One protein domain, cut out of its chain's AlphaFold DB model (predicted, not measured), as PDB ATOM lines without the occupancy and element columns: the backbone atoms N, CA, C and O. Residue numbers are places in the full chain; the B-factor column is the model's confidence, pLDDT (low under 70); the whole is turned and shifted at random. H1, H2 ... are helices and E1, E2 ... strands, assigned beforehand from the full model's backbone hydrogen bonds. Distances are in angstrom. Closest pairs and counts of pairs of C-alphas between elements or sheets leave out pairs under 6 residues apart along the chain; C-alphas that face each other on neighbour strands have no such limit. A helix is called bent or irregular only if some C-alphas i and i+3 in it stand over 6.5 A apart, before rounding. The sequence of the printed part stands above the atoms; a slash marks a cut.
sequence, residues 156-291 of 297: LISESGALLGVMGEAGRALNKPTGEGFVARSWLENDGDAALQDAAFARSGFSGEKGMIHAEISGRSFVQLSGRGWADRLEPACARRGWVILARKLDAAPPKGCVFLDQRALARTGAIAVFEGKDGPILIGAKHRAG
ATOM      1  N   LEU A 156     -35.810 -18.651  40.514       97.06
ATOM      2  CA  LEU A 156     -35.071 -18.422  41.753       97.06
ATOM      3  C   LEU A 156     -35.984 -17.779  42.792       97.06
ATOM      4  O   LEU A 156     -36.732 -16.849  42.486       97.06
ATOM      5  N   ILE A 157     -35.895 -18.259  44.030       97.25
ATOM      6  CA  ILE A 157     -36.612 -17.733  45.192       97.25
ATOM      7  C   ILE A 157     -35.569 -17.386  46.255       97.25
ATOM      8  O   ILE A 157     -34.782 -18.234  46.673       97.25
ATOM      9  N   SER A 158     -35.550 -16.130  46.694       96.56
ATOM     10  CA  SER A 158     -34.631 -15.653  47.734       96.56
ATOM     11  C   SER A 158     -34.925 -16.294  49.091       96.56
ATOM     12  O   SER A 158     -36.043 -16.730  49.355       96.56
ATOM     13  N   GLU A 159     -33.940 -16.311  49.994       93.69
ATOM     14  CA  GLU A 159     -34.126 -16.827  51.364       93.69
ATOM     15  C   GLU A 159     -35.189 -16.038  52.150       93.69
ATOM     16  O   GLU A 159     -35.845 -16.586  53.036       93.69
ATOM     17  N   SER A 160     -35.412 -14.765  51.813       93.50
ATOM     18  CA  SER A 160     -36.496 -13.980  52.404       93.50
ATOM     19  C   SER A 160     -37.863 -14.297  51.800       93.50
ATOM     20  O   SER A 160     -38.866 -13.934  52.404       93.50
ATOM     21  N   GLY A 161     -37.918 -14.904  50.609       93.62
ATOM     22  CA  GLY A 161     -39.132 -15.081  49.809       93.62
ATOM     23  C   GLY A 161     -39.647 -13.793  49.157       93.62
ATOM     24  O   GLY A 161     -40.720 -13.806  48.549       93.62
ATOM     25  N   ALA A 162     -38.931 -12.670  49.286       94.56
ATOM     26  CA  ALA A 162     -39.366 -11.365  48.792       94.56
ATOM     27  C   ALA A 162     -38.936 -11.101  47.339       94.56
ATOM     28  O   ALA A 162     -39.688 -10.461  46.599       94.56
ATOM     29  N   LEU A 163     -37.744 -11.541  46.933       96.75
ATOM     30  CA  LEU A 163     -37.268 -11.506  45.545       96.75
ATOM     31  C   LEU A 163     -37.476 -12.871  44.886       96.75
ATOM     32  O   LEU A 163     -37.052 -13.895  45.434       96.75
ATOM     33  N   LEU A 164     -38.106 -12.855  43.716       97.50
ATOM     34  CA  LEU A 164     -38.208 -13.975  42.790       97.50
ATOM     35  C   LEU A 164     -37.588 -13.561  41.455       97.50
ATOM     36  O   LEU A 164     -37.670 -12.392  41.070       97.50
ATOM     37  N   GLY A 165     -37.009 -14.526  40.746       97.19
ATOM     38  CA  GLY A 165     -36.461 -14.308  39.413       97.19
ATOM     39  C   GLY A 165     -36.773 -15.456  38.462       97.19
ATOM     40  O   GLY A 165     -36.279 -16.561  38.682       97.19
ATOM     41  N   VAL A 166     -37.547 -15.201  37.410       97.06
ATOM     42  CA  VAL A 166     -37.911 -16.192  36.382       97.06
ATOM     43  C   VAL A 166     -36.989 -16.037  35.182       97.06
ATOM     44  O   VAL A 166     -36.781 -14.922  34.716       97.06
ATOM     45  N   MET A 167     -36.422 -17.133  34.693       95.88
ATOM     46  CA  MET A 167     -35.640 -17.130  33.460       95.88
ATOM     47  C   MET A 167     -36.585 -17.077  32.255       95.88
ATOM     48  O   MET A 167     -37.461 -17.928  32.132       95.88
ATOM     49  N   GLY A 168     -36.411 -16.082  31.388       91.94
ATOM     50  CA  GLY A 168     -37.122 -15.962  30.114       91.94
ATOM     51  C   GLY A 168     -36.154 -15.749  28.949       91.94
ATOM     52  O   GLY A 168     -34.938 -15.724  29.136       91.94
ATOM     53  N   GLU A 169     -36.689 -15.553  27.744       89.00
ATOM     54  CA  GLU A 169     -35.882 -15.386  26.521       89.00
ATOM     55  C   GLU A 169     -34.975 -14.144  26.564       89.00
ATOM     56  O   GLU A 169     -33.839 -14.183  26.104       89.00
ATOM     57  N   ALA A 170     -35.450 -13.053  27.173       91.00
ATOM     58  CA  ALA A 170     -34.696 -11.807  27.336       91.00
ATOM     59  C   ALA A 170     -33.745 -11.808  28.556       91.00
ATOM     60  O   ALA A 170     -33.225 -10.755  28.931       91.00
ATOM     61  N   GLY A 171     -33.555 -12.960  29.210       93.38
ATOM     62  CA  GLY A 171     -32.826 -13.102  30.470       93.38
ATOM     63  C   GLY A 171     -33.751 -13.191  31.686       93.38
ATOM     64  O   GLY A 171     -34.971 -13.340  31.567       93.38
ATOM     65  N   ARG A 172     -33.176 -13.117  32.892       96.62
ATOM     66  CA  ARG A 172     -33.949 -13.272  34.131       96.62
ATOM     67  C   ARG A 172     -34.820 -12.045  34.393       96.62
ATOM     68  O   ARG A 172     -34.303 -10.944  34.578       96.62
ATOM     69  N   ALA A 173     -36.132 -12.243  34.445       97.00
ATOM     70  CA  ALA A 173     -37.094 -11.252  34.901       97.00
ATOM     71  C   ALA A 173     -37.163 -11.263  36.430       97.00
ATOM     72  O   ALA A 173     -37.292 -12.331  37.032       97.00
ATOM     73  N   LEU A 174     -37.092 -10.095  37.070       97.19
ATOM     74  CA  LEU A 174     -37.206  -9.962  38.528       97.19
ATOM     75  C   LEU A 174     -38.588  -9.443  38.920       97.19
ATOM     76  O   LEU A 174     -39.202  -8.671  38.196       97.19
ATOM     77  N   ASN A 175     -39.088  -9.839  40.088       95.19
ATOM     78  CA  ASN A 175     -40.434  -9.456  40.522       95.19
ATOM     79  C   ASN A 175     -40.552  -8.051  41.144       95.19
ATOM     80  O   ASN A 175     -41.663  -7.601  41.435       95.19
ATOM     81  N   LYS A 176     -39.431  -7.378  41.424       93.00
ATOM     82  CA  LYS A 176     -39.414  -6.035  42.019       93.00
ATOM     83  C   LYS A 176     -38.229  -5.201  41.515       93.00
ATOM     84  O   LYS A 176     -37.131  -5.747  41.381       93.00
ATOM     85  N   PRO A 177     -38.418  -3.881  41.325       93.00
ATOM     86  CA  PRO A 177     -37.376  -2.991  40.811       93.00
ATOM     87  C   PRO A 177     -36.319  -2.632  41.863       93.00
ATOM     88  O   PRO A 177     -35.213  -2.244  41.514       93.00
ATOM     89  N   THR A 178     -36.647  -2.741  43.155       93.06
ATOM     90  CA  THR A 178     -35.753  -2.374  44.263       93.06
ATOM     91  C   THR A 178     -35.886  -3.329  45.448       93.06
ATOM     92  O   THR A 178     -36.864  -4.067  45.591       93.06
ATOM     93  N   GLY A 179     -34.882  -3.298  46.330       91.06
ATOM     94  CA  GLY A 179     -34.782  -4.171  47.496       91.06
ATOM     95  C   GLY A 179     -34.098  -5.496  47.164       91.06
ATOM     96  O   GLY A 179     -34.321  -6.079  46.106       91.06
ATOM     97  N   GLU A 180     -33.266  -5.974  48.092       93.50
ATOM     98  CA  GLU A 180     -32.403  -7.154  47.903       93.50
ATOM     99  C   GLU A 180     -31.430  -7.037  46.719       93.50
ATOM    100  O   GLU A 180     -31.099  -8.032  46.082       93.50
ATOM    101  N   GLY A 181     -30.922  -5.825  46.462       93.38
ATOM    102  CA  GLY A 181     -30.056  -5.535  45.313       93.38
ATOM    103  C   GLY A 181     -28.797  -6.401  45.235       93.38
ATOM    104  O   GLY A 181     -28.397  -6.786  44.145       93.38
ATOM    105  N   PHE A 182     -28.212  -6.793  46.373       92.81
ATOM    106  CA  PHE A 182     -27.089  -7.739  46.379       92.81
ATOM    107  C   PHE A 182     -27.482  -9.112  45.810       92.81
ATOM    108  O   PHE A 182     -26.747  -9.673  45.004       92.81
ATOM    109  N   VAL A 183     -28.649  -9.637  46.202       94.31
ATOM    110  CA  VAL A 183     -29.162 -10.931  45.724       94.31
ATOM    111  C   VAL A 183     -29.535 -10.833  44.246       94.31
ATOM    112  O   VAL A 183     -29.144 -11.697  43.470       94.31
ATOM    113  N   ALA A 184     -30.232  -9.761  43.854       96.00
ATOM    114  CA  ALA A 184     -30.603  -9.502  42.465       96.00
ATOM    115  C   ALA A 184     -29.372  -9.427  41.553       96.00
ATOM    116  O   ALA A 184     -29.302 -10.151  40.564       96.00
ATOM    117  N   ARG A 185     -28.378  -8.612  41.929       94.25
ATOM    118  CA  ARG A 185     -27.117  -8.482  41.193       94.25
ATOM    119  C   ARG A 185     -26.395  -9.822  41.096       94.25
ATOM    120  O   ARG A 185     -26.036 -10.222  40.001       94.25
ATOM    121  N   SER A 186     -26.263 -10.542  42.210       92.25
ATOM    122  CA  SER A 186     -25.603 -11.849  42.206       92.25
ATOM    123  C   SER A 186     -26.300 -12.847  41.276       92.25
ATOM    124  O   SER A 186     -25.628 -13.621  40.606       92.25
ATOM    125  N   TRP A 187     -27.634 -12.857  41.194       94.81
ATOM    126  CA  TRP A 187     -28.348 -13.742  40.267       94.81
ATOM    127  C   TRP A 187     -28.120 -13.378  38.799       94.81
ATOM    128  O   TRP A 187     -27.870 -14.280  38.006       94.81
ATOM    129  N   LEU A 188     -28.171 -12.088  38.458       94.50
ATOM    130  CA  LEU A 188     -27.920 -11.616  37.093       94.50
ATOM    131  C   LEU A 188     -26.470 -11.891  36.674       94.50
ATOM    132  O   LEU A 188     -26.242 -12.464  35.613       94.50
ATOM    133  N   GLU A 189     -25.505 -11.625  37.559       91.38
ATOM    134  CA  GLU A 189     -24.098 -11.991  37.353       91.38
ATOM    135  C   GLU A 189     -23.963 -13.500  37.093       91.38
ATOM    136  O   GLU A 189     -23.393 -13.890  36.081       91.38
ATOM    137  N   ASN A 190     -24.568 -14.362  37.922       90.00
ATOM    138  CA  ASN A 190     -24.531 -15.819  37.722       90.00
ATOM    139  C   ASN A 190     -25.107 -16.275  36.364       90.00
ATOM    140  O   ASN A 190     -24.672 -17.293  35.819       90.00
ATOM    141  N   ASP A 191     -26.075 -15.538  35.814       91.19
ATOM    142  CA  ASP A 191     -26.656 -15.801  34.493       91.19
ATOM    143  C   ASP A 191     -25.797 -15.258  33.335       91.19
ATOM    144  O   ASP A 191     -26.150 -15.450  32.168       91.19
ATOM    145  N   GLY A 192     -24.683 -14.583  33.630       88.12
ATOM    146  CA  GLY A 192     -23.886 -13.871  32.639       88.12
ATOM    147  C   GLY A 192     -24.602 -12.634  32.088       88.12
ATOM    148  O   GLY A 192     -24.438 -12.302  30.917       88.12
ATOM    149  N   ASP A 193     -25.413 -11.967  32.906       91.00
ATOM    150  CA  ASP A 193     -26.235 -10.822  32.524       91.00
ATOM    151  C   ASP A 193     -25.792  -9.553  33.266       91.00
ATOM    152  O   ASP A 193     -25.782  -9.501  34.494       91.00
ATOM    153  N   ALA A 194     -25.430  -8.516  32.509       89.25
ATOM    154  CA  ALA A 194     -24.956  -7.238  33.042       89.25
ATOM    155  C   ALA A 194     -26.086  -6.222  33.304       89.25
ATOM    156  O   ALA A 194     -25.810  -5.066  33.640       89.25
ATOM    157  N   ALA A 195     -27.353  -6.606  33.119       92.88
ATOM    158  CA  ALA A 195     -28.480  -5.714  33.354       92.88
ATOM    159  C   ALA A 195     -28.585  -5.269  34.821       92.88
ATOM    160  O   ALA A 195     -28.270  -5.998  35.762       92.88
ATOM    161  N   LEU A 196     -29.105  -4.057  35.017       94.44
ATOM    162  CA  LEU A 196     -29.491  -3.566  36.334       94.44
ATOM    163  C   LEU A 196     -30.839  -4.164  36.767       94.44
ATOM    164  O   LEU A 196     -31.631  -4.644  35.954       94.44
ATOM    165  N   GLN A 197     -31.105  -4.134  38.075       96.06
ATOM    166  CA  GLN A 197     -32.305  -4.741  38.663       96.06
ATOM    167  C   GLN A 197     -33.614  -4.152  38.109       96.06
ATOM    168  O   GLN A 197     -34.590  -4.880  37.943       96.06
ATOM    169  N   ASP A 198     -33.650  -2.854  37.826       95.56
ATOM    170  CA  ASP A 198     -34.796  -2.153  37.241       95.56
ATOM    171  C   ASP A 198     -35.060  -2.587  35.792       95.56
ATOM    172  O   ASP A 198     -36.204  -2.878  35.435       95.56
ATOM    173  N   ALA A 199     -34.006  -2.728  34.986       96.00
ATOM    174  CA  ALA A 199     -34.092  -3.270  33.633       96.00
ATOM    175  C   ALA A 199     -34.548  -4.739  33.645       96.00
ATOM    176  O   ALA A 199     -35.422  -5.124  32.869       96.00
ATOM    177  N   ALA A 200     -34.023  -5.549  34.568       96.06
ATOM    178  CA  ALA A 200     -34.454  -6.933  34.749       96.06
ATOM    179  C   ALA A 200     -35.909  -7.036  35.249       96.06
ATOM    180  O   ALA A 200     -36.620  -7.969  34.881       96.06
ATOM    181  N   PHE A 201     -36.384  -6.083  36.051       95.44
ATOM    182  CA  PHE A 201     -37.790  -5.998  36.464       95.44
ATOM    183  C   PHE A 201     -38.735  -5.673  35.298       95.44
ATOM    184  O   PHE A 201     -39.870  -6.143  35.284       95.44
ATOM    185  N   ALA A 202     -38.277  -4.906  34.308       94.88
ATOM    186  CA  ALA A 202     -39.074  -4.559  33.133       94.88
ATOM    187  C   ALA A 202     -39.271  -5.727  32.142       94.88
ATOM    188  O   ALA A 202     -40.077  -5.618  31.218       94.88
ATOM    189  N   ARG A 203     -38.549  -6.843  32.312       95.69
ATOM    190  CA  ARG A 203     -38.666  -8.026  31.449       95.69
ATOM    191  C   ARG A 203     -39.971  -8.776  31.707       95.69
ATOM    192  O   ARG A 203     -40.433  -8.901  32.840       95.69
ATOM    193  N   SER A 204     -40.524  -9.363  30.652       90.69
ATOM    194  CA  SER A 204     -41.632 -10.311  30.768       90.69
ATOM    195  C   SER A 204     -41.171 -11.595  31.462       90.69
ATOM    196  O   SER A 204     -40.140 -12.159  31.105       90.69
ATOM    197  N   GLY A 205     -41.954 -12.086  32.420       88.94
ATOM    198  CA  GLY A 205     -41.674 -13.353  33.107       88.94
ATOM    199  C   GLY A 205     -42.617 -13.641  34.273       88.94
ATOM    200  O   GLY A 205     -42.828 -14.795  34.629       88.94
ATOM    201  N   PHE A 206     -43.247 -12.599  34.818       93.12
ATOM    202  CA  PHE A 206     -44.337 -12.727  35.779       93.12
ATOM    203  C   PHE A 206     -45.660 -12.264  35.173       93.12
ATOM    204  O   PHE A 206     -45.701 -11.336  34.367       93.12
ATOM    205  N   SER A 207     -46.749 -12.889  35.610       91.31
ATOM    206  CA  SER A 207     -48.125 -12.452  35.351       91.31
ATOM    207  C   SER A 207     -48.852 -12.168  36.669       91.31
ATOM    208  O   SER A 207     -48.351 -12.500  37.743       91.31
ATOM    209  N   GLY A 208     -50.035 -11.560  36.608       89.12
ATOM    210  CA  GLY A 208     -50.849 -11.252  37.788       89.12
ATOM    211  C   GLY A 208     -50.822  -9.782  38.192       89.12
ATOM    212  O   GLY A 208     -50.395  -8.910  37.439       89.12
ATOM    213  N   GLU A 209     -51.323  -9.513  39.393       87.69
ATOM    214  CA  GLU A 209     -51.556  -8.165  39.901       87.69
ATOM    215  C   GLU A 209     -50.602  -7.814  41.046       87.69
ATOM    216  O   GLU A 209     -49.923  -8.654  41.644       87.69
ATOM    217  N   LYS A 210     -50.566  -6.533  41.415       86.12
ATOM    218  CA  LYS A 210     -49.722  -6.068  42.516       86.12
ATOM    219  C   LYS A 210     -50.050  -6.817  43.818       86.12
ATOM    220  O   LYS A 210     -51.143  -6.735  44.375       86.12
ATOM    221  N   GLY A 211     -49.052  -7.516  44.350       87.94
ATOM    222  CA  GLY A 211     -49.172  -8.304  45.575       87.94
ATOM    223  C   GLY A 211     -49.648  -9.748  45.383       87.94
ATOM    224  O   GLY A 211     -49.705 -10.478  46.370       87.94
ATOM    225  N   MET A 212     -49.955 -10.159  44.152       92.56
ATOM    226  CA  MET A 212     -50.138 -11.554  43.763       92.56
ATOM    227  C   MET A 212     -49.578 -11.744  42.354       92.56
ATOM    228  O   MET A 212     -50.259 -11.508  41.359       92.56
ATOM    229  N   ILE A 213     -48.327 -12.181  42.290       94.31
ATOM    230  CA  ILE A 213     -47.653 -12.468  41.025       94.31
ATOM    231  C   ILE A 213     -47.516 -13.971  40.825       94.31
ATOM    232  O   ILE A 213     -47.421 -14.740  41.789       94.31
ATOM    233  N   HIS A 214     -47.472 -14.374  39.566       93.81
ATOM    234  CA  HIS A 214     -47.482 -15.758  39.137       93.81
ATOM    235  C   HIS A 214     -46.348 -16.032  38.162       93.81
ATOM    236  O   HIS A 214     -46.068 -15.229  37.269       93.81
ATOM    237  N   ALA A 215     -45.752 -17.202  38.327       94.50
ATOM    238  CA  ALA A 215     -44.849 -17.827  37.383       94.50
ATOM    239  C   ALA A 215     -45.284 -19.282  37.184       94.50
ATOM    240  O   ALA A 215     -45.805 -19.909  38.110       94.50
ATOM    241  N   GLU A 216     -45.060 -19.820  35.994       92.56
ATOM    242  CA  GLU A 216     -45.343 -21.216  35.681       92.56
ATOM    243  C   GLU A 216     -44.057 -21.891  35.220       92.56
ATOM    244  O   GLU A 216     -43.381 -21.378  34.336       92.56
ATOM    245  N   ILE A 217     -43.711 -23.017  35.846       93.12
ATOM    246  CA  ILE A 217     -42.489 -23.777  35.554       93.12
ATOM    247  C   ILE A 217     -42.881 -25.247  35.425       93.12
ATOM    248  O   ILE A 217     -43.475 -25.802  36.351       93.12
ATOM    249  N   SER A 218     -42.579 -25.878  34.287       90.00
ATOM    250  CA  SER A 218     -42.930 -27.284  34.007       90.00
ATOM    251  C   SER A 218     -44.400 -27.633  34.329       90.00
ATOM    252  O   SER A 218     -44.683 -28.625  35.004       90.00
ATOM    253  N   GLY A 219     -45.346 -26.781  33.907       86.75
ATOM    254  CA  GLY A 219     -46.790 -26.985  34.111       86.75
ATOM    255  C   GLY A 219     -47.272 -26.799  35.555       86.75
ATOM    256  O   GLY A 219     -48.363 -27.247  35.922       86.75
ATOM    257  N   ARG A 220     -46.450 -26.196  36.423       90.31
ATOM    258  CA  ARG A 220     -46.771 -25.952  37.830       90.31
ATOM    259  C   ARG A 220     -46.739 -24.471  38.178       90.31
ATOM    260  O   ARG A 220     -45.783 -23.766  37.872       90.31
ATOM    261  N   SER A 221     -47.762 -24.031  38.912       92.56
ATOM    262  CA  SER A 221     -47.909 -22.643  39.351       92.56
ATOM    263  C   SER A 221     -47.063 -22.333  40.590       92.56
ATOM    264  O   SER A 221     -47.177 -23.006  41.618       92.56
ATOM    265  N   PHE A 222     -46.308 -21.239  40.523       95.44
ATOM    266  CA  PHE A 222     -45.618 -20.588  41.634       95.44
ATOM    267  C   PHE A 222     -46.226 -19.201  41.838       95.44
ATOM    268  O   PHE A 222     -46.197 -18.358  40.943       95.44
ATOM    269  N   VAL A 223     -46.811 -18.964  43.009       95.19
ATOM    270  CA  VAL A 223     -47.515 -17.718  43.328       95.19
ATOM    271  C   VAL A 223     -46.825 -17.034  44.488       95.19
ATOM    272  O   VAL A 223     -46.736 -17.613  45.566       95.19
ATOM    273  N   GLN A 224     -46.375 -15.797  44.313       95.62
ATOM    274  CA  GLN A 224     -45.888 -14.999  45.434       95.62
ATOM    275  C   GLN A 224     -46.977 -14.037  45.897       95.62
ATOM    276  O   GLN A 224     -47.500 -13.247  45.109       95.62
ATOM    277  N   LEU A 225     -47.263 -14.064  47.199       94.06
ATOM    278  CA  LEU A 225     -48.140 -13.092  47.842       94.06
ATOM    279  C   LEU A 225     -47.324 -12.044  48.596       94.06
ATOM    280  O   LEU A 225     -46.405 -12.359  49.357       94.06
ATOM    281  N   SER A 226     -47.677 -10.775  48.407       92.31
ATOM    282  CA  SER A 226     -47.020  -9.652  49.073       92.31
ATOM    283  C   SER A 226     -47.970  -8.478  49.330       92.31
ATOM    284  O   SER A 226     -49.078  -8.397  48.799       92.31
ATOM    285  N   GLY A 227     -47.536  -7.544  50.178       89.44
ATOM    286  CA  GLY A 227     -48.314  -6.361  50.551       89.44
ATOM    287  C   GLY A 227     -49.346  -6.600  51.659       89.44
ATOM    288  O   GLY A 227     -49.376  -7.645  52.313       89.44
ATOM    289  N   ARG A 228     -50.171  -5.575  51.907       86.06
ATOM    290  CA  ARG A 228     -51.307  -5.643  52.844       86.06
ATOM    291  C   ARG A 228     -52.420  -6.516  52.240       86.06
ATOM    292  O   ARG A 228     -52.504  -6.620  51.020       86.06
ATOM    293  N   GLY A 229     -53.222  -7.186  53.070       84.31
ATOM    294  CA  GLY A 229     -54.292  -8.082  52.589       84.31
ATOM    295  C   GLY A 229     -53.782  -9.329  51.849       84.31
ATOM    296  O   GLY A 229     -54.409  -9.815  50.916       84.31
ATOM    297  N   TRP A 230     -52.579  -9.820  52.170       89.06
ATOM    298  CA  TRP A 230     -52.079 -11.082  51.603       89.06
ATOM    299  C   TRP A 230     -52.883 -12.290  52.110       89.06
ATOM    300  O   TRP A 230     -53.027 -13.265  51.381       89.06
ATOM    301  N   ALA A 231     -53.415 -12.212  53.336       87.81
ATOM    302  CA  ALA A 231     -54.187 -13.281  53.962       87.81
ATOM    303  C   ALA A 231     -55.492 -13.559  53.200       87.81
ATOM    304  O   ALA A 231     -55.774 -14.708  52.881       87.81
ATOM    305  N   ASP A 232     -56.204 -12.506  52.787       87.88
ATOM    306  CA  ASP A 232     -57.446 -12.600  51.997       87.88
ATOM    307  C   ASP A 232     -57.216 -13.230  50.611       87.88
ATOM    308  O   ASP A 232     -58.134 -13.696  49.944       87.88
ATOM    309  N   ARG A 233     -55.954 -13.263  50.173       89.25
ATOM    310  CA  ARG A 233     -55.506 -13.786  48.882       89.25
ATOM    311  C   ARG A 233     -54.943 -15.209  48.958       89.25
ATOM    312  O   ARG A 233     -54.528 -15.743  47.930       89.25
ATOM    313  N   LEU A 234     -54.952 -15.838  50.136       88.06
ATOM    314  CA  LEU A 234     -54.430 -17.193  50.335       88.06
ATOM    315  C   LEU A 234     -55.223 -18.260  49.579       88.06
ATOM    316  O   LEU A 234     -54.623 -19.095  48.903       88.06
ATOM    317  N   GLU A 235     -56.551 -18.236  49.681       86.69
ATOM    318  CA  GLU A 235     -57.404 -19.218  49.004       86.69
ATOM    319  C   GLU A 235     -57.308 -19.106  47.473       86.69
ATOM    320  O   GLU A 235     -56.999 -20.119  46.839       86.69
ATOM    321  N   PRO A 236     -57.431 -17.907  46.855       87.56
ATOM    322  CA  PRO A 236     -57.232 -17.758  45.413       87.56
ATOM    323  C   PRO A 236     -55.833 -18.171  44.943       87.56
ATOM    324  O   PRO A 236     -55.702 -18.818  43.904       87.56
ATOM    325  N   ALA A 237     -54.779 -17.856  45.708       87.62
ATOM    326  CA  ALA A 237     -53.419 -18.283  45.371       87.62
ATOM    327  C   ALA A 237     -53.278 -19.809  45.367       87.62
ATOM    328  O   ALA A 237     -52.546 -20.364  44.547       87.62
ATOM    329  N   CYS A 238     -53.992 -20.484  46.269       87.56
ATOM    330  CA  CYS A 238     -53.963 -21.932  46.377       87.56
ATOM    331  C   CYS A 238     -54.891 -22.650  45.371       87.56
ATOM    332  O   CYS A 238     -54.724 -23.840  45.099       87.56
ATOM    333  N   ALA A 239     -55.817 -21.943  44.718       83.88
ATOM    334  CA  ALA A 239     -56.729 -22.544  43.741       83.88
ATOM    335  C   ALA A 239     -56.001 -23.280  42.596       83.88
ATOM    336  O   ALA A 239     -56.489 -24.291  42.093       83.88
ATOM    337  N   ARG A 240     -54.796 -22.825  42.225       74.62
ATOM    338  CA  ARG A 240     -53.978 -23.415  41.149       74.62
ATOM    339  C   ARG A 240     -53.171 -24.659  41.556       74.62
ATOM    340  O   ARG A 240     -52.424 -25.171  40.729       74.62
ATOM    341  N   ARG A 241     -53.307 -25.155  42.797       77.56
ATOM    342  CA  ARG A 241     -52.646 -26.377  43.315       77.56
ATOM    343  C   ARG A 241     -51.143 -26.448  42.999       77.56
ATOM    344  O   ARG A 241     -50.667 -27.351  42.305       77.56
ATOM    345  N   GLY A 242     -50.399 -25.479  43.526       86.62
ATOM    346  CA  GLY A 242     -48.956 -25.349  43.325       86.62
ATOM    347  C   GLY A 242     -48.227 -24.840  44.565       86.62
ATOM    348  O   GLY A 242     -48.564 -25.203  45.698       86.62
ATOM    349  N   TRP A 243     -47.223 -23.996  44.343       93.56
ATOM    350  CA  TRP A 243     -46.410 -23.394  45.394       93.56
ATOM    351  C   TRP A 243     -46.871 -21.974  45.687       93.56
ATOM    352  O   TRP A 243     -47.027 -21.164  44.774       93.56
ATOM    353  N   VAL A 244     -47.032 -21.654  46.969       94.62
ATOM    354  CA  VAL A 244     -47.310 -20.296  47.440       94.62
ATOM    355  C   VAL A 244     -46.107 -19.797  48.233       94.62
ATOM    356  O   VAL A 244     -45.747 -20.375  49.258       94.62
ATOM    357  N   ILE A 245     -45.475 -18.730  47.754       95.50
ATOM    358  CA  ILE A 245     -44.307 -18.098  48.363       95.50
ATOM    359  C   ILE A 245     -44.763 -16.922  49.225       95.50
ATOM    360  O   ILE A 245     -45.474 -16.024  48.758       95.50
ATOM    361  N   LEU A 246     -44.311 -16.910  50.479       94.06
ATOM    362  CA  LEU A 246     -44.589 -15.852  51.444       94.06
ATOM    363  C   LEU A 246     -43.287 -15.333  52.040       94.06
ATOM    364  O   LEU A 246     -42.549 -16.069  52.689       94.06
ATOM    365  N   ALA A 247     -43.070 -14.022  51.937       92.12
ATOM    366  CA  ALA A 247     -41.932 -13.360  52.574       92.12
ATOM    367  C   ALA A 247     -42.104 -13.150  54.095       92.12
ATOM    368  O   ALA A 247     -41.611 -12.181  54.675       92.12
ATOM    369  N   ARG A 248     -42.929 -13.988  54.731       92.00
ATOM    370  CA  ARG A 248     -43.423 -13.869  56.110       92.00
ATOM    371  C   ARG A 248     -43.691 -15.262  56.665       92.00
ATOM    372  O   ARG A 248     -43.787 -16.220  55.903       92.00
ATOM    373  N   LYS A 249     -43.822 -15.377  57.984       90.19
ATOM    374  CA  LYS A 249     -44.249 -16.624  58.629       90.19
ATOM    375  C   LYS A 249     -45.753 -16.795  58.457       90.19
ATOM    376  O   LYS A 249     -46.503 -15.841  58.659       90.19
ATOM    377  N   LEU A 250     -46.173 -17.999  58.088       87.56
ATOM    378  CA  LEU A 250     -47.579 -18.374  58.115       87.56
ATOM    379  C   LEU A 250     -47.896 -18.939  59.506       87.56
ATOM    380  O   LEU A 250     -47.351 -19.971  59.902       87.56
ATOM    381  N   ASP A 251     -48.736 -18.242  60.268       83.25
ATOM    382  CA  ASP A 251     -49.128 -18.681  61.616       83.25
ATOM    383  C   ASP A 251     -50.363 -19.593  61.613       83.25
ATOM    384  O   ASP A 251     -50.556 -20.374  62.540       83.25
ATOM    385  N   ALA A 252     -51.164 -19.548  60.546       78.06
ATOM    386  CA  ALA A 252     -52.308 -20.432  60.344       78.06
ATOM    387  C   ALA A 252     -51.906 -21.758  59.673       78.06
ATOM    388  O   ALA A 252     -50.869 -21.860  59.014       78.06
ATOM    389  N   ALA A 253     -52.756 -22.780  59.799       76.06
ATOM    390  CA  ALA A 253     -52.575 -24.015  59.045       76.06
ATOM    391  C   ALA A 253     -52.700 -23.730  57.533       76.06
ATOM    392  O   ALA A 253     -53.660 -23.073  57.122       76.06
ATOM    393  N   PRO A 254     -51.760 -24.203  56.695       76.25
ATOM    394  CA  PRO A 254     -51.830 -23.982  55.259       76.25
ATOM    395  C   PRO A 254     -53.075 -24.664  54.662       76.25
ATOM    396  O   PRO A 254     -53.364 -25.813  55.019       76.25
ATOM    397  N   PRO A 255     -53.799 -24.000  53.740       78.19
ATOM    398  CA  PRO A 255     -54.869 -24.617  52.965       78.19
ATOM    399  C   PRO A 255     -54.444 -25.953  52.341       78.19
ATOM    400  O   PRO A 255     -53.319 -26.107  51.855       78.19
ATOM    401  N   LYS A 256     -55.355 -26.935  52.335       79.00
ATOM    402  CA  LYS A 256     -55.091 -28.256  51.747       79.00
ATOM    403  C   LYS A 256     -54.920 -28.136  50.229       79.00
ATOM    404  O   LYS A 256     -55.750 -27.531  49.562       79.00
ATOM    405  N   GLY A 257     -53.888 -28.783  49.684       79.44
ATOM    406  CA  GLY A 257     -53.660 -28.875  48.234       79.44
ATOM    407  C   GLY A 257     -52.578 -27.950  47.671       79.44
ATOM    408  O   GLY A 257     -52.338 -28.003  46.466       79.44
ATOM    409  N   CYS A 258     -51.899 -27.163  48.516       85.94
ATOM    410  CA  CYS A 258     -50.763 -26.325  48.119       85.94
ATOM    411  C   CYS A 258     -49.569 -26.480  49.046       85.94
ATOM    412  O   CYS A 258     -49.707 -26.785  50.231       85.94
ATOM    413  N   VAL A 259     -48.389 -26.216  48.495       89.62
ATOM    414  CA  VAL A 259     -47.135 -26.212  49.244       89.62
ATOM    415  C   VAL A 259     -46.760 -24.770  49.558       89.62
ATOM    416  O   VAL A 259     -46.617 -23.947  48.657       89.62
ATOM    417  N   PHE A 260     -46.582 -24.458  50.839       91.81
ATOM    418  CA  PHE A 260     -46.198 -23.120  51.276       91.81
ATOM    419  C   PHE A 260     -44.690 -23.022  51.488       91.81
ATOM    420  O   PHE A 260     -44.102 -23.773  52.268       91.81
ATOM    421  N   LEU A 261     -44.081 -22.056  50.806       93.69
ATOM    422  CA  LEU A 261     -42.708 -21.617  51.009       93.69
ATOM    423  C   LEU A 261     -42.749 -20.297  51.777       93.69
ATOM    424  O   LEU A 261     -42.629 -19.212  51.208       93.69
ATOM    425  N   ASP A 262     -43.004 -20.410  53.077       93.25
ATOM    426  CA  ASP A 262     -43.003 -19.291  54.011       93.25
ATOM    427  C   ASP A 262     -41.593 -19.028  54.568       93.25
ATOM    428  O   ASP A 262     -40.639 -19.769  54.307       93.25
ATOM    429  N   GLN A 263     -41.450 -17.995  55.396       91.75
ATOM    430  CA  GLN A 263     -40.152 -17.648  55.973       91.75
ATOM    431  C   GLN A 263     -39.566 -18.772  56.854       91.75
ATOM    432  O   GLN A 263     -38.345 -18.902  56.932       91.75
ATOM    433  N   ARG A 264     -40.387 -19.616  57.508       91.19
ATOM    434  CA  ARG A 264     -39.878 -20.768  58.285       91.19
ATOM    435  C   ARG A 264     -39.331 -21.856  57.358       91.19
ATOM    436  O   ARG A 264     -38.290 -22.449  57.649       91.19
ATOM    437  N   ALA A 265     -40.012 -22.136  56.250       90.94
ATOM    438  CA  ALA A 265     -39.551 -23.082  55.240       90.94
ATOM    439  C   ALA A 265     -38.264 -22.597  54.549       90.94
ATOM    440  O   ALA A 265     -37.299 -23.364  54.446       90.94
ATOM    441  N   LEU A 266     -38.214 -21.324  54.155       92.69
ATOM    442  CA  LEU A 266     -37.050 -20.718  53.502       92.69
ATOM    443  C   LEU A 266     -35.862 -20.561  54.456       92.69
ATOM    444  O   LEU A 266     -34.734 -20.841  54.070       92.69
ATOM    445  N   ALA A 267     -36.083 -20.282  55.744       89.88
ATOM    446  CA  ALA A 267     -34.997 -20.287  56.730       89.88
ATOM    447  C   ALA A 267     -34.321 -21.666  56.868       89.88
ATOM    448  O   ALA A 267     -33.125 -21.743  57.157       89.88
ATOM    449  N   ARG A 268     -35.049 -22.769  56.642       89.00
ATOM    450  CA  ARG A 268     -34.485 -24.134  56.681       89.00
ATOM    451  C   ARG A 268     -33.781 -24.527  55.384       89.00
ATOM    452  O   ARG A 268     -32.785 -25.242  55.429       89.00
ATOM    453  N   THR A 269     -34.297 -24.081  54.244       90.19
ATOM    454  CA  THR A 269     -33.814 -24.485  52.912       90.19
ATOM    455  C   THR A 269     -32.788 -23.511  52.319       90.19
ATOM    456  O   THR A 269     -31.957 -23.921  51.504       90.19
ATOM    457  N   GLY A 270     -32.770 -22.264  52.790       91.50
ATOM    458  CA  GLY A 270     -32.086 -21.137  52.160       91.50
ATOM    459  C   GLY A 270     -32.854 -20.623  50.940       91.50
ATOM    460  O   GLY A 270     -34.034 -20.922  50.761       91.50
ATOM    461  N   ALA A 271     -32.167 -19.880  50.071       93.19
ATOM    462  CA  ALA A 271     -32.677 -19.592  48.732       93.19
ATOM    463  C   ALA A 271     -32.932 -20.901  47.960       93.19
ATOM    464  O   ALA A 271     -32.201 -21.879  48.137       93.19
ATOM    465  N   ILE A 272     -33.955 -20.923  47.112       95.75
ATOM    466  CA  ILE A 272     -34.357 -22.103  46.341       95.75
ATOM    467  C   ILE A 272     -34.153 -21.818  44.856       95.75
ATOM    468  O   ILE A 272     -34.614 -20.799  44.343       95.75
ATOM    469  N   ALA A 273     -33.493 -22.747  44.172       94.81
ATOM    470  CA  ALA A 273     -33.435 -22.811  42.722       94.81
ATOM    471  C   ALA A 273     -34.411 -23.875  42.215       94.81
ATOM    472  O   ALA A 273     -34.435 -24.991  42.733       94.81
ATOM    473  N   VAL A 274     -35.214 -23.521  41.219       95.38
ATOM    474  CA  VAL A 274     -36.180 -24.403  40.570       95.38
ATOM    475  C   VAL A 274     -35.715 -24.648  39.144       95.38
ATOM    476  O   VAL A 274     -35.572 -23.704  38.368       95.38
ATOM    477  N   PHE A 275     -35.470 -25.910  38.818       93.44
ATOM    478  CA  PHE A 275     -35.108 -26.365  37.480       93.44
ATOM    479  C   PHE A 275     -36.315 -27.007  36.807       93.44
ATOM    480  O   PHE A 275     -37.197 -27.548  37.484       93.44
ATOM    481  N   GLU A 276     -36.343 -26.953  35.481       92.19
ATOM    482  CA  GLU A 276     -37.329 -27.707  34.717       92.19
ATOM    483  C   GLU A 276     -37.029 -29.205  34.809       92.19
ATOM    484  O   GLU A 276     -35.875 -29.626  34.858       92.19
ATOM    485  N   GLY A 277     -38.075 -30.022  34.861       88.69
ATOM    486  CA  GLY A 277     -37.940 -31.472  34.940       88.69
ATOM    487  C   GLY A 277     -39.048 -32.176  34.170       88.69
ATOM    488  O   GLY A 277     -40.137 -31.634  33.988       88.69
ATOM    489  N   LYS A 278     -38.767 -33.405  33.722       85.62
ATOM    490  CA  LYS A 278     -39.702 -34.208  32.912       85.62
ATOM    491  C   LYS A 278     -40.993 -34.553  33.662       85.62
ATOM    492  O   LYS A 278     -42.060 -34.528  33.065       85.62
ATOM    493  N   ASP A 279     -40.890 -34.801  34.969       86.38
ATOM    494  CA  ASP A 279     -42.015 -35.179  35.840       86.38
ATOM    495  C   ASP A 279     -42.527 -34.008  36.707       86.38
ATOM    496  O   ASP A 279     -43.345 -34.187  37.615       86.38
ATOM    497  N   GLY A 280     -42.037 -32.791  36.443       87.38
ATOM    498  CA  GLY A 280     -42.337 -31.577  37.200       87.38
ATOM    499  C   GLY A 280     -41.085 -30.821  37.661       87.38
ATOM    500  O   GLY A 280     -39.961 -31.260  37.419       87.38
ATOM    501  N   PRO A 281     -41.267 -29.671  38.333       92.31
ATOM    502  CA  PRO A 281     -40.165 -28.808  38.739       92.31
ATOM    503  C   PRO A 281     -39.292 -29.457  39.822       92.31
ATOM    504  O   PRO A 281     -39.797 -30.010  40.804       92.31
ATOM    505  N   ILE A 282     -37.972 -29.321  39.682       92.81
ATOM    506  CA  ILE A 282     -36.978 -29.832  40.636       92.81
ATOM    507  C   ILE A 282     -36.502 -28.674  41.516       92.81
ATOM    508  O   ILE A 282     -35.884 -27.728  41.031       92.81
ATOM    509  N   LEU A 283     -36.777 -28.742  42.821       93.62
ATOM    510  CA  LEU A 283     -36.419 -27.697  43.783       93.62
ATOM    511  C   LEU A 283     -35.128 -28.063  44.525       93.62
ATOM    512  O   LEU A 283     -35.064 -29.082  45.212       93.62
ATOM    513  N   ILE A 284     -34.125 -27.189  44.456       91.69
ATOM    514  CA  ILE A 284     -32.841 -27.344  45.146       91.69
ATOM    515  C   ILE A 284     -32.628 -26.157  46.089       91.69
ATOM    516  O   ILE A 284     -32.490 -25.014  45.658       91.69
ATOM    517  N   GLY A 285     -32.578 -26.431  47.394       90.69
ATOM    518  CA  GLY A 285     -32.279 -25.429  48.421       90.69
ATOM    519  C   GLY A 285     -30.778 -25.178  48.588       90.69
ATOM    520  O   GLY A 285     -29.974 -26.116  48.624       90.69
ATOM    521  N   ALA A 286     -30.388 -23.916  48.763       85.94
ATOM    522  CA  ALA A 286     -28.999 -23.499  48.930       85.94
ATOM    523  C   ALA A 286     -28.322 -24.162  50.141       85.94
ATOM    524  O   ALA A 286     -27.174 -24.592  50.035       85.94
ATOM    525  N   LYS A 287     -29.029 -24.323  51.270       82.50
ATOM    526  CA  LYS A 287     -28.481 -24.975  52.477       82.50
ATOM    527  C   LYS A 287     -28.298 -26.482  52.296       82.50
ATOM    528  O   LYS A 287     -27.404 -27.064  52.903       82.50
ATOM    529  N   HIS A 288     -29.096 -27.107  51.431       79.00
ATOM    530  CA  HIS A 288     -28.907 -28.510  51.069       79.00
ATOM    531  C   HIS A 288     -27.641 -28.687  50.219       79.00
ATOM    532  O   HIS A 288     -26.829 -29.565  50.502       79.00
ATOM    533  N   ARG A 289     -27.417 -27.794  49.245       74.19
ATOM    534  CA  ARG A 289     -26.236 -27.823  48.364       74.19
ATOM    535  C   ARG A 289     -24.938 -27.416  49.072       74.19
ATOM    536  O   ARG A 289     -23.888 -27.985  48.800       74.19
ATOM    537  N   ALA A 290     -24.994 -26.431  49.967       69.38
ATOM    538  CA  ALA A 290     -23.818 -25.914  50.672       69.38
ATOM    539  C   ALA A 290     -23.305 -26.845  51.785       69.38
ATOM    540  O   ALA A 290     -22.167 -26.669  52.238       69.38
ATOM    541  N   GLY A 291     -24.128 -27.811  52.215       65.38
ATOM    542  CA  GLY A 291     -23.857 -28.687  53.351       65.38
ATOM    543  C   GLY A 291     -23.903 -27.956  54.700       65.38
ATOM    544  O   GLY A 291     -24.221 -26.772  54.796       65.38
TER     545      GLY A 291
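Overview. This is residues 156 to 291 of the 297 residues of the protein "Competence domain-containing protein" of Rhodovulum sp. NI22 (UniProt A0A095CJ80). A twisted five-stranded sheet, E3 to E7, stands in the middle, with helix H3 over one face and two strand hairpins, E1 with E2 and E8 with E9, off its other face. H1 and H2 pack on the E1 and E2 hairpin, while H4 and H5 sit by the E8 and E9 hairpin. The printed part has 136 residues, with five named helices and nine named strands in the order E1 E2 H1 H2 E3 E4 E5 H3 E6 E7 H4 E8 E9 H5, a mixed class of helices and strands. The large sheet runs E3 E4 E5 E6 E7 and is mixed; the whole is compact, with a radius of gyration of the C-alphas of 14.2 A and spans of 41 by 35 by 28 A.

Along the chain. Begin in the large sheet at C-alpha 212, (-50.138, -11.554, 43.763), where E4 runs 16.6 A to residue 217. Beside it are E3, residues 207 to 209, and E5, residues 220 to 225, 16.4 A long; E6 is residues 243 to 246 and E7 residues 259 to 261. H3 is residues 231 to 238, and is irregular, C-alphas 232 and 235 being 7.3 A apart. Find E1 at C-alpha 164, (-38.208, -13.975, 42.790), running to 168; E2 is residues 171 to 174, H1 residues 181 to 190, 13.9 A long, and H2 residues 197 to 201. H4 is residues 263 to 269, E8 272 to 275, E9 282 to 285, and H5 286 to 290, ending at C-alpha 290, (-23.818, -25.914, 50.672).

Arrangement. E3, E4 and E5 form a meander, each strand the antiparallel neighbour of the one before; look at N 209 and O 212, 3.0 A, and N 215 and O 222, 2.9 A. E5, H3 and E6 make a strand-helix-strand unit, two parallel neighbour strands with a helix between, its crossover right-handed; N 245 and O 223 are 2.8 A apart. E7 is parallel to E6, with N 261 and O 244 at 2.8 A. H3 is on the sheet at a height of 8.9 A, over E5 and E6. H4 only grazes the sheet. In the hairpin of E1 and E2, N 173 and O 166 are 2.8 A apart; in that of E8 and E9, N 284 and O 273 are 2.8 A apart. The closest C-alphas of E1 and E4 are those of Val 166 and Ala 215, 7.2 A apart, and of E2 and H2 those of Leu 174 and Phe 201, 4.5 A. H1 and H2 only just touch, with 3 pairs of C-alphas within 8 A, the closest Ala 184 and Gln 197 at 6.3 A. H4 and H5 touch, the C-alphas of Thr 269 and Lys 287 being 5.4 A apart. Each O i to N i+4 pair is within hydrogen-bond range in H1, H2, H4 and H5, and 2 of 4 in H3.

Size, cuts and confidence. The two C-alphas farthest apart are those of Ala 194 and Ala 253, 41.5 A. The printed part has no cut, and E6 to E7 is a long link, residues 247 to 258. The mean pLDDT of the printed part is 90.4; residues 290 to 291 are under 70.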